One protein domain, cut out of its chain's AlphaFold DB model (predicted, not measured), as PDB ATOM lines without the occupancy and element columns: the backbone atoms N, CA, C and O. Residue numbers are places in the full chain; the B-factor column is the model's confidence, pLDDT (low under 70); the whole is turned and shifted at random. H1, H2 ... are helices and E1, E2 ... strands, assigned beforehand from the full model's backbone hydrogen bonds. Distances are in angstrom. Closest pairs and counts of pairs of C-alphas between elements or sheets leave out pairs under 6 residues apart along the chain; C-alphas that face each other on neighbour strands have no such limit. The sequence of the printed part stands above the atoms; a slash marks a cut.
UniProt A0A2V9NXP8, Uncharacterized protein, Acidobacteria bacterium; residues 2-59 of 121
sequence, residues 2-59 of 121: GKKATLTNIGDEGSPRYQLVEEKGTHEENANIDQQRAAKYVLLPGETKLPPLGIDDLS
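Overview. This is residues 2 to 59 of the 121 residues of an uncharacterized protein of Acidobacteria bacterium (UniProt A0A2V9NXP8). What shape is it? With little regular structure, it is a small three-stranded sheet with residues 26 to 32 sticking out and a long unnamed tail, residues 42 to 59. What builds it? The 58 residues, 17 in named elements, give E1, E2, H1, E3, mixed in class; the antiparallel sheet runs E1 E2 E3. How large? It is loose: radius of gyration of the C-alphas 13.7 A, spans 41 by 30 by 17 A.

Arrangement. How do strands pair? E2, residues 18 to 22, is antiparallel to E1, residues 5 to 9, a hairpin at 156 degrees; N 6 and O 21, 2.9 A apart, are within hydrogen-bond range. E2 is antiparallel to E3, residues 39 to 41, at 155 degrees; N 20 and O 40, 2.9 A apart, are within range. Where is H1? H1, residues 33 to 36, is only just on the sheet, with 5 pairs of C-alphas within 10 A, and only grazes it; its 1 O i to N i+3 pair is within range, and it is too short for i+4.

Along the chain. How long are they? E1 measures 13.3 A, E2 13.2 A, E3 6.9 A, H1 5.2 A. Where to look? E1 begins at C-alpha 5 (-7.504, -5.724, 44.862); E3 ends at C-alpha 41 (-2.587, 0.409, 34.934).

Size, cuts and confidence. Any cut? The printed part has no cut and no long link. Where is pLDDT under 70? Residues 2 to 3, 13 to 14, 24 to 36 and 55 to 59.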
ATOM      1  N   GLY A   2      -7.671  -4.320  50.986       56.56
ATOM      2  CA  GLY A   2      -8.879  -4.702  50.243       56.56
ATOM      3  C   GLY A   2      -9.011  -6.225  50.103       56.56
ATOM      4  O   GLY A   2      -8.017  -6.934  50.086       56.56
ATOM      5  N   LYS A   3     -10.240  -6.753  49.997       63.19
ATOM      6  CA  LYS A   3     -10.487  -8.211  49.885       63.19
ATOM      7  C   LYS A   3     -10.306  -8.785  48.468       63.19
ATOM      8  O   LYS A   3     -10.505  -9.978  48.279       63.19
ATOM      9  N   LYS A   4     -10.058  -7.937  47.463       72.19
ATOM     10  CA  LYS A   4     -10.037  -8.324  46.036       72.19
ATOM     11  C   LYS A   4      -8.858  -7.727  45.277       72.19
ATOM     12  O   LYS A   4      -8.228  -8.408  44.482       72.19
ATOM     13  N   ALA A   5      -8.598  -6.443  45.488       79.00
ATOM     14  CA  ALA A   5      -7.504  -5.724  44.862       79.00
ATOM     15  C   ALA A   5      -7.163  -4.482  45.687       79.00
ATOM     16  O   ALA A   5      -8.028  -3.963  46.406       79.00
ATOM     17  N   THR A   6      -5.938  -4.000  45.528       81.69
ATOM     18  CA  THR A   6      -5.439  -2.755  46.108       81.69
ATOM     19  C   THR A   6      -5.098  -1.790  44.981       81.69
ATOM     20  O   THR A   6      -4.520  -2.174  43.965       81.69
ATOM     21  N   LEU A   7      -5.524  -0.536  45.135       84.19
ATOM     22  CA  LEU A   7      -5.148   0.551  44.241       84.19
ATOM     23  C   LEU A   7      -3.925   1.247  44.836       84.19
ATOM     24  O   LEU A   7      -4.010   1.781  45.940       84.19
ATOM     25  N   THR A   8      -2.824   1.258  44.096       83.19
ATOM     26  CA  THR A   8      -1.545   1.811  44.548       83.19
ATOM     27  C   THR A   8      -1.128   2.949  43.631       83.19
ATOM     28  O   THR A   8      -1.193   2.813  42.406       83.19
ATOM     29  N   ASN A   9      -0.703   4.071  44.214       84.38
ATOM     30  CA  ASN A   9       0.051   5.079  43.480       84.38
ATOM     31  C   ASN A   9       1.495   4.582  43.354       84.38
ATOM     32  O   ASN A   9       2.122   4.275  44.365       84.38
ATOM     33  N   ILE A  10       1.991   4.436  42.127       84.00
ATOM     34  CA  ILE A  10       3.333   3.881  41.886       84.00
ATOM     35  C   ILE A  10       4.382   4.958  41.604       84.00
ATOM     36  O   ILE A  10       5.517   4.635  41.260       84.00
ATOM     37  N   GLY A  11       3.983   6.222  41.677       72.00
ATOM     38  CA  GLY A  11       4.778   7.362  41.277       72.00
ATOM     39  C   GLY A  11       4.890   8.402  42.377       72.00
ATOM     40  O   GLY A  11       4.548   9.545  42.144       72.00
ATOM     41  N   ASP A  12       5.344   7.999  43.560       70.94
ATOM     42  CA  ASP A  12       5.614   8.896  44.695       70.94
ATOM     43  C   ASP A  12       4.566  10.031  44.873       70.94
ATOM     44  O   ASP A  12       3.365   9.824  44.652       70.94
ATOM     45  N   GLU A  13       4.978  11.221  45.300       69.00
ATOM     46  CA  GLU A  13       4.121  12.399  45.379       69.00
ATOM     47  C   GLU A  13       3.831  12.979  43.969       69.00
ATOM     48  O   GLU A  13       4.635  12.921  43.035       69.00
ATOM     49  N   GLY A  14       2.591  13.433  43.756       68.56
ATOM     50  CA  GLY A  14       2.174  14.116  42.525       68.56
ATOM     51  C   GLY A  14       1.906  13.247  41.283       68.56
ATOM     52  O   GLY A  14       1.253  13.727  40.352       68.56
ATOM     53  N   SER A  15       2.318  11.973  41.214       81.75
ATOM     54  CA  SER A  15       2.050  11.174  40.005       81.75
ATOM     55  C   SER A  15       0.565  10.826  39.833       81.75
ATOM     56  O   SER A  15      -0.066  10.288  40.747       81.75
ATOM     57  N   PRO A  16      -0.001  10.983  38.620       81.12
ATOM     58  CA  PRO A  16      -1.318  10.449  38.291       81.12
ATOM     59  C   PRO A  16      -1.290   8.945  37.963       81.12
ATOM     60  O   PRO A  16      -2.272   8.408  37.443       81.12
ATOM     61  N   ARG A  17      -0.171   8.243  38.191       88.06
ATOM     62  CA  ARG A  17       0.003   6.844  37.800       88.06
ATOM     63  C   ARG A  17      -0.438   5.899  38.911       88.06
ATOM     64  O   ARG A  17       0.270   5.665  39.886       88.06
ATOM     65  N   TYR A  18      -1.591   5.279  38.685       87.31
ATOM     66  CA  TYR A  18      -2.151   4.270  39.574       87.31
ATOM     67  C   TYR A  18      -2.142   2.882  38.942       87.31
ATOM     68  O   TYR A  18      -2.367   2.713  37.738       87.31
ATOM     69  N   GLN A  19      -1.945   1.876  39.787       89.19
ATOM     70  CA  GLN A  19      -2.029   0.474  39.422       89.19
ATOM     71  C   GLN A  19      -3.015  -0.246  40.336       89.19
ATOM     72  O   GLN A  19      -3.002  -0.072  41.552       89.19
ATOM     73  N   LEU A  20      -3.882  -1.057  39.737       86.75
ATOM     74  CA  LEU A  20      -4.735  -1.985  40.460       86.75
ATOM     75  C   LEU A  20      -4.017  -3.333  40.531       86.75
ATOM     76  O   LEU A  20      -3.814  -3.969  39.495       86.75
ATOM     77  N   VAL A  21      -3.638  -3.745  41.735       83.94
ATOM     78  CA  VAL A  21      -2.951  -5.012  42.014       83.94
ATOM     79  C   VAL A  21      -3.958  -5.986  42.616       83.94
ATOM     80  O   VAL A  21      -4.669  -5.637  43.558       83.94
ATOM     81  N   GLU A  22      -4.068  -7.192  42.058       80.31
ATOM     82  CA  GLU A  22      -4.958  -8.229  42.592       80.31
ATOM     83  C   GLU A  22      -4.465  -8.731  43.960       80.31
ATOM     84  O   GLU A  22      -3.317  -9.143  44.098       80.31
ATOM     85  N   GLU A  23      -5.347  -8.757  44.960       71.88
ATOM     86  CA  GLU A  23      -5.047  -9.293  46.292       71.88
ATOM     87  C   GLU A  23      -5.491 -10.759  46.350       71.88
ATOM     88  O   GLU A  23      -6.679 -11.057  46.500       71.88
ATOM     89  N   LYS A  24      -4.538 -11.690  46.225       63.69
ATOM     90  CA  LYS A  24      -4.757 -13.128  46.458       63.69
ATOM     91  C   LYS A  24      -4.027 -13.564  47.722       63.69
ATOM     92  O   LYS A  24      -2.806 -13.675  47.700       63.69
ATOM     93  N   GLY A  25      -4.801 -13.821  48.779       59.69
ATOM     94  CA  GLY A  25      -4.332 -14.414  50.035       59.69
ATOM     95  C   GLY A  25      -3.333 -13.564  50.827       59.69
ATOM     96  O   GLY A  25      -2.789 -12.575  50.336       59.69
ATOM     97  N   THR A  26      -3.093 -13.968  52.072       56.44
ATOM     98  CA  THR A  26      -1.957 -13.487  52.863       56.44
ATOM     99  C   THR A  26      -0.818 -14.477  52.641       56.44
ATOM    100  O   THR A  26      -0.955 -15.638  53.014       56.44
ATOM    101  N   HIS A  27       0.258 -14.045  51.986       62.59
ATOM    102  CA  HIS A  27       1.434 -14.872  51.696       62.59
ATOM    103  C   HIS A  27       2.648 -14.307  52.436       62.59
ATOM    104  O   HIS A  27       3.599 -13.836  51.818       62.59
ATOM    105  N   GLU A  28       2.584 -14.325  53.773       58.97
ATOM    106  CA  GLU A  28       3.664 -13.861  54.666       58.97
ATOM    107  C   GLU A  28       4.979 -14.624  54.400       58.97
ATOM    108  O   GLU A  28       6.071 -14.115  54.642       58.97
ATOM    109  N   GLU A  29       4.886 -15.839  53.850       66.75
ATOM    110  CA  GLU A  29       6.023 -16.655  53.423       66.75
ATOM    111  C   GLU A  29       6.734 -16.182  52.137       66.75
ATOM    112  O   GLU A  29       7.808 -16.698  51.822       66.75
ATOM    113  N   ASN A  30       6.186 -15.221  51.382       65.12
ATOM    114  CA  ASN A  30       6.772 -14.764  50.117       65.12
ATOM    115  C   ASN A  30       6.825 -13.232  50.006       65.12
ATOM    116  O   ASN A  30       5.906 -12.590  49.501       65.12
ATOM    117  N   ALA A  31       7.978 -12.663  50.367       63.34
ATOM    118  CA  ALA A  31       8.246 -11.224  50.299       63.34
ATOM    119  C   ALA A  31       8.162 -10.611  48.881       63.34
ATOM    120  O   ALA A  31       8.075  -9.395  48.753       63.34
ATOM    121  N   ASN A  32       8.177 -11.426  47.816       65.50
ATOM    122  CA  ASN A  32       8.115 -10.960  46.425       65.50
ATOM    123  C   ASN A  32       6.748 -11.197  45.764       65.50
ATOM    124  O   ASN A  32       6.620 -11.023  44.549       65.50
ATOM    125  N   ILE A  33       5.724 -11.612  46.520       66.06
ATOM    126  CA  ILE A  33       4.413 -11.960  45.954       66.06
ATOM    127  C   ILE A  33       3.788 -10.797  45.167       66.06
ATOM    128  O   ILE A  33       3.180 -11.022  44.122       66.06
ATOM    129  N   ASP A  34       4.024  -9.553  45.589       64.81
ATOM    130  CA  ASP A  34       3.502  -8.356  44.920       64.81
ATOM    131  C   ASP A  34       4.117  -8.101  43.537       64.81
ATOM    132  O   ASP A  34       3.446  -7.548  42.670       64.81
ATOM    133  N   GLN A  35       5.335  -8.588  43.271       67.19
ATOM    134  CA  GLN A  35       5.944  -8.531  41.931       67.19
ATOM    135  C   GLN A  35       5.354  -9.572  40.968       67.19
ATOM    136  O   GLN A  35       5.512  -9.457  39.754       67.19
ATOM    137  N   GLN A  36       4.695 -10.603  41.502       66.38
ATOM    138  CA  GLN A  36       4.122 -11.716  40.739       66.38
ATOM    139  C   GLN A  36       2.605 -11.573  40.551       66.38
ATOM    140  O   GLN A  36       2.002 -12.308  39.765       66.38
ATOM    141  N   ARG A  37       1.973 -10.635  41.264       71.38
ATOM    142  CA  ARG A  37       0.536 -10.369  41.171       71.38
ATOM    143  C   ARG A  37       0.206  -9.672  39.856       71.38
ATOM    144  O   ARG A  37       0.888  -8.747  39.416       71.38
ATOM    145  N   ALA A  38      -0.881 -10.114  39.226       73.50
ATOM    146  CA  ALA A  38      -1.400  -9.461  38.037       73.50
ATOM    147  C   ALA A  38      -1.797  -8.023  38.390       73.50
ATOM    148  O   ALA A  38      -2.589  -7.789  39.308       73.50
ATOM    149  N   ALA A  39      -1.236  -7.068  37.658       78.75
ATOM    150  CA  ALA A  39      -1.376  -5.667  37.985       78.75
ATOM    151  C   ALA A  39      -1.688  -4.856  36.724       78.75
ATOM    152  O   ALA A  39      -1.028  -4.993  35.692       78.75
ATOM    153  N   LYS A  40      -2.725  -4.020  36.793       87.25
ATOM    154  CA  LYS A  40      -3.246  -3.271  35.644       87.25
ATOM    155  C   LYS A  40      -3.140  -1.772  35.886       87.25
ATOM    156  O   LYS A  40      -3.617  -1.276  36.904       87.25
ATOM    157  N   TYR A  41      -2.571  -1.051  34.924       88.19
ATOM    158  CA  TYR A  41      -2.587   0.409  34.934       88.19
ATOM    159  C   TYR A  41      -4.013   0.936  34.819       88.19
ATOM    160  O   TYR A  41      -4.792   0.494  33.967       88.19
ATOM    161  N   VAL A  42      -4.345   1.893  35.679       87.44
ATOM    162  CA  VAL A  42      -5.610   2.614  35.600       87.44
ATOM    163  C   VAL A  42      -5.437   3.752  34.603       87.44
ATOM    164  O   VAL A  42      -4.604   4.633  34.796       87.44
ATOM    165  N   LEU A  43      -6.216   3.707  33.522       88.38
ATOM    166  CA  LEU A  43      -6.254   4.734  32.485       88.38
ATOM    167  C   LEU A  43      -7.638   5.375  32.456       88.38
ATOM    168  O   LEU A  43      -8.645   4.710  32.720       88.38
ATOM    169  N   LEU A  44      -7.680   6.663  32.122       83.38
ATOM    170  CA  LEU A  44      -8.937   7.346  31.846       83.38
ATOM    171  C   LEU A  44      -9.594   6.751  30.587       83.38
ATOM    172  O   LEU A  44      -8.893   6.224  29.717       83.38
ATOM    173  N   PRO A  45     -10.932   6.811  30.461       86.12
ATOM    174  CA  PRO A  45     -11.618   6.334  29.265       86.12
ATOM    175  C   PRO A  45     -11.048   6.973  27.990       86.12
ATOM    176  O   PRO A  45     -11.016   8.192  27.867       86.12
ATOM    177  N   GLY A  46     -10.609   6.143  27.040       87.69
ATOM    178  CA  GLY A  46     -10.031   6.589  25.766       87.69
ATOM    179  C   GLY A  46      -8.516   6.824  25.780       87.69
ATOM    180  O   GLY A  46      -7.918   6.918  24.711       87.69
ATOM    181  N   GLU A  47      -7.876   6.844  26.951       86.88
ATOM    182  CA  GLU A  47      -6.425   6.995  27.053       86.88
ATOM    183  C   GLU A  47      -5.697   5.662  26.862       86.88
ATOM    184  O   GLU A  47      -6.111   4.614  27.359       86.88
ATOM    185  N   THR A  48      -4.574   5.713  26.145       86.56
ATOM    186  CA  THR A  48      -3.708   4.545  25.880       86.56
ATOM    187  C   THR A  48      -2.279   4.741  26.374       86.56
ATOM    188  O   THR A  48      -1.527   3.773  26.492       86.56
ATOM    189  N   LYS A  49      -1.892   5.984  26.679       89.62
ATOM    190  CA  LYS A  49      -0.556   6.326  27.168       89.62
ATOM    191  C   LYS A  49      -0.533   6.300  28.689       89.62
ATOM    192  O   LYS A  49      -1.474   6.741  29.343       89.62
ATOM    193  N   LEU A  50       0.570   5.809  29.248       86.56
ATOM    194  CA  LEU A  50       0.772   5.856  30.690       86.56
ATOM    195  C   LEU A  50       1.000   7.311  31.139       86.56
ATOM    196  O   LEU A  50       1.826   7.997  30.528       86.56
ATOM    197  N   PRO A  51       0.334   7.772  32.215       83.06
ATOM    198  CA  PRO A  51       0.593   9.091  32.795       83.06
ATOM    199  C   PRO A  51       2.033   9.173  33.330       83.06
ATOM    200  O   PRO A  51       2.622   8.125  33.586       83.06
ATOM    201  N   PRO A  52       2.638  10.359  33.514       84.50
ATOM    202  CA  PRO A  52       4.013  10.504  34.018       84.50
ATOM    203  C   PRO A  52       4.265   9.754  35.340       84.50
ATOM    204  O   PRO A  52       3.378   9.684  36.185       84.50
ATOM    205  N   LEU A  53       5.459   9.166  35.514       80.81
ATOM    206  CA  LEU A  53       5.804   8.400  36.728       80.81
ATOM    207  C   LEU A  53       6.068   9.301  37.935       80.81
ATOM    208  O   LEU A  53       5.889   8.860  39.051       80.81
ATOM    209  N   GLY A  54       6.475  10.541  37.718       72.88
ATOM    210  CA  GLY A  54       6.648  11.524  38.773       72.88
ATOM    211  C   GLY A  54       6.362  12.899  38.204       72.88
ATOM    212  O   GLY A  54       6.525  13.122  36.997       72.88
ATOM    213  N   ILE A  55       5.904  13.789  39.070       69.62
ATOM    214  CA  ILE A  55       5.849  15.221  38.812       69.62
ATOM    215  C   ILE A  55       6.838  15.845  39.797       69.62
ATOM    216  O   ILE A  55       6.942  15.401  40.932       69.62
ATOM    217  N   ASP A  56       7.653  16.786  39.332       69.94
ATOM    218  CA  ASP A  56       8.647  17.432  40.188       69.94
ATOM    219  C   ASP A  56       7.967  18.405  41.166       69.94
ATOM    220  O   ASP A  56       7.591  19.519  40.784       69.94
ATOM    221  N   ASP A  57       7.843  17.988  42.426       63.00
ATOM    222  CA  ASP A  57       7.255  18.782  43.514       63.00
ATOM    223  C   ASP A  57       8.187  19.885  44.036       63.00
ATOM    224  O   ASP A  57       7.745  20.819  44.708       63.00
ATOM    225  N   LEU A  58       9.478  19.837  43.683       61.09
ATOM    226  CA  LEU A  58      10.420  20.929  43.949       61.09
ATOM    227  C   LEU A  58      10.344  22.026  42.881       61.09
ATOM    228  O   LEU A  58      11.004  23.065  43.005       61.09
ATOM    229  N   SER A  59       9.524  21.840  41.842       64.00
ATOM    230  CA  SER A  59       9.330  22.872  40.841       64.00
ATOM    231  C   SER A  59       8.555  24.048  41.447       64.00
ATOM    232  O   SER A  59       7.422  23.942  41.918       64.00
TER     233      SER A  59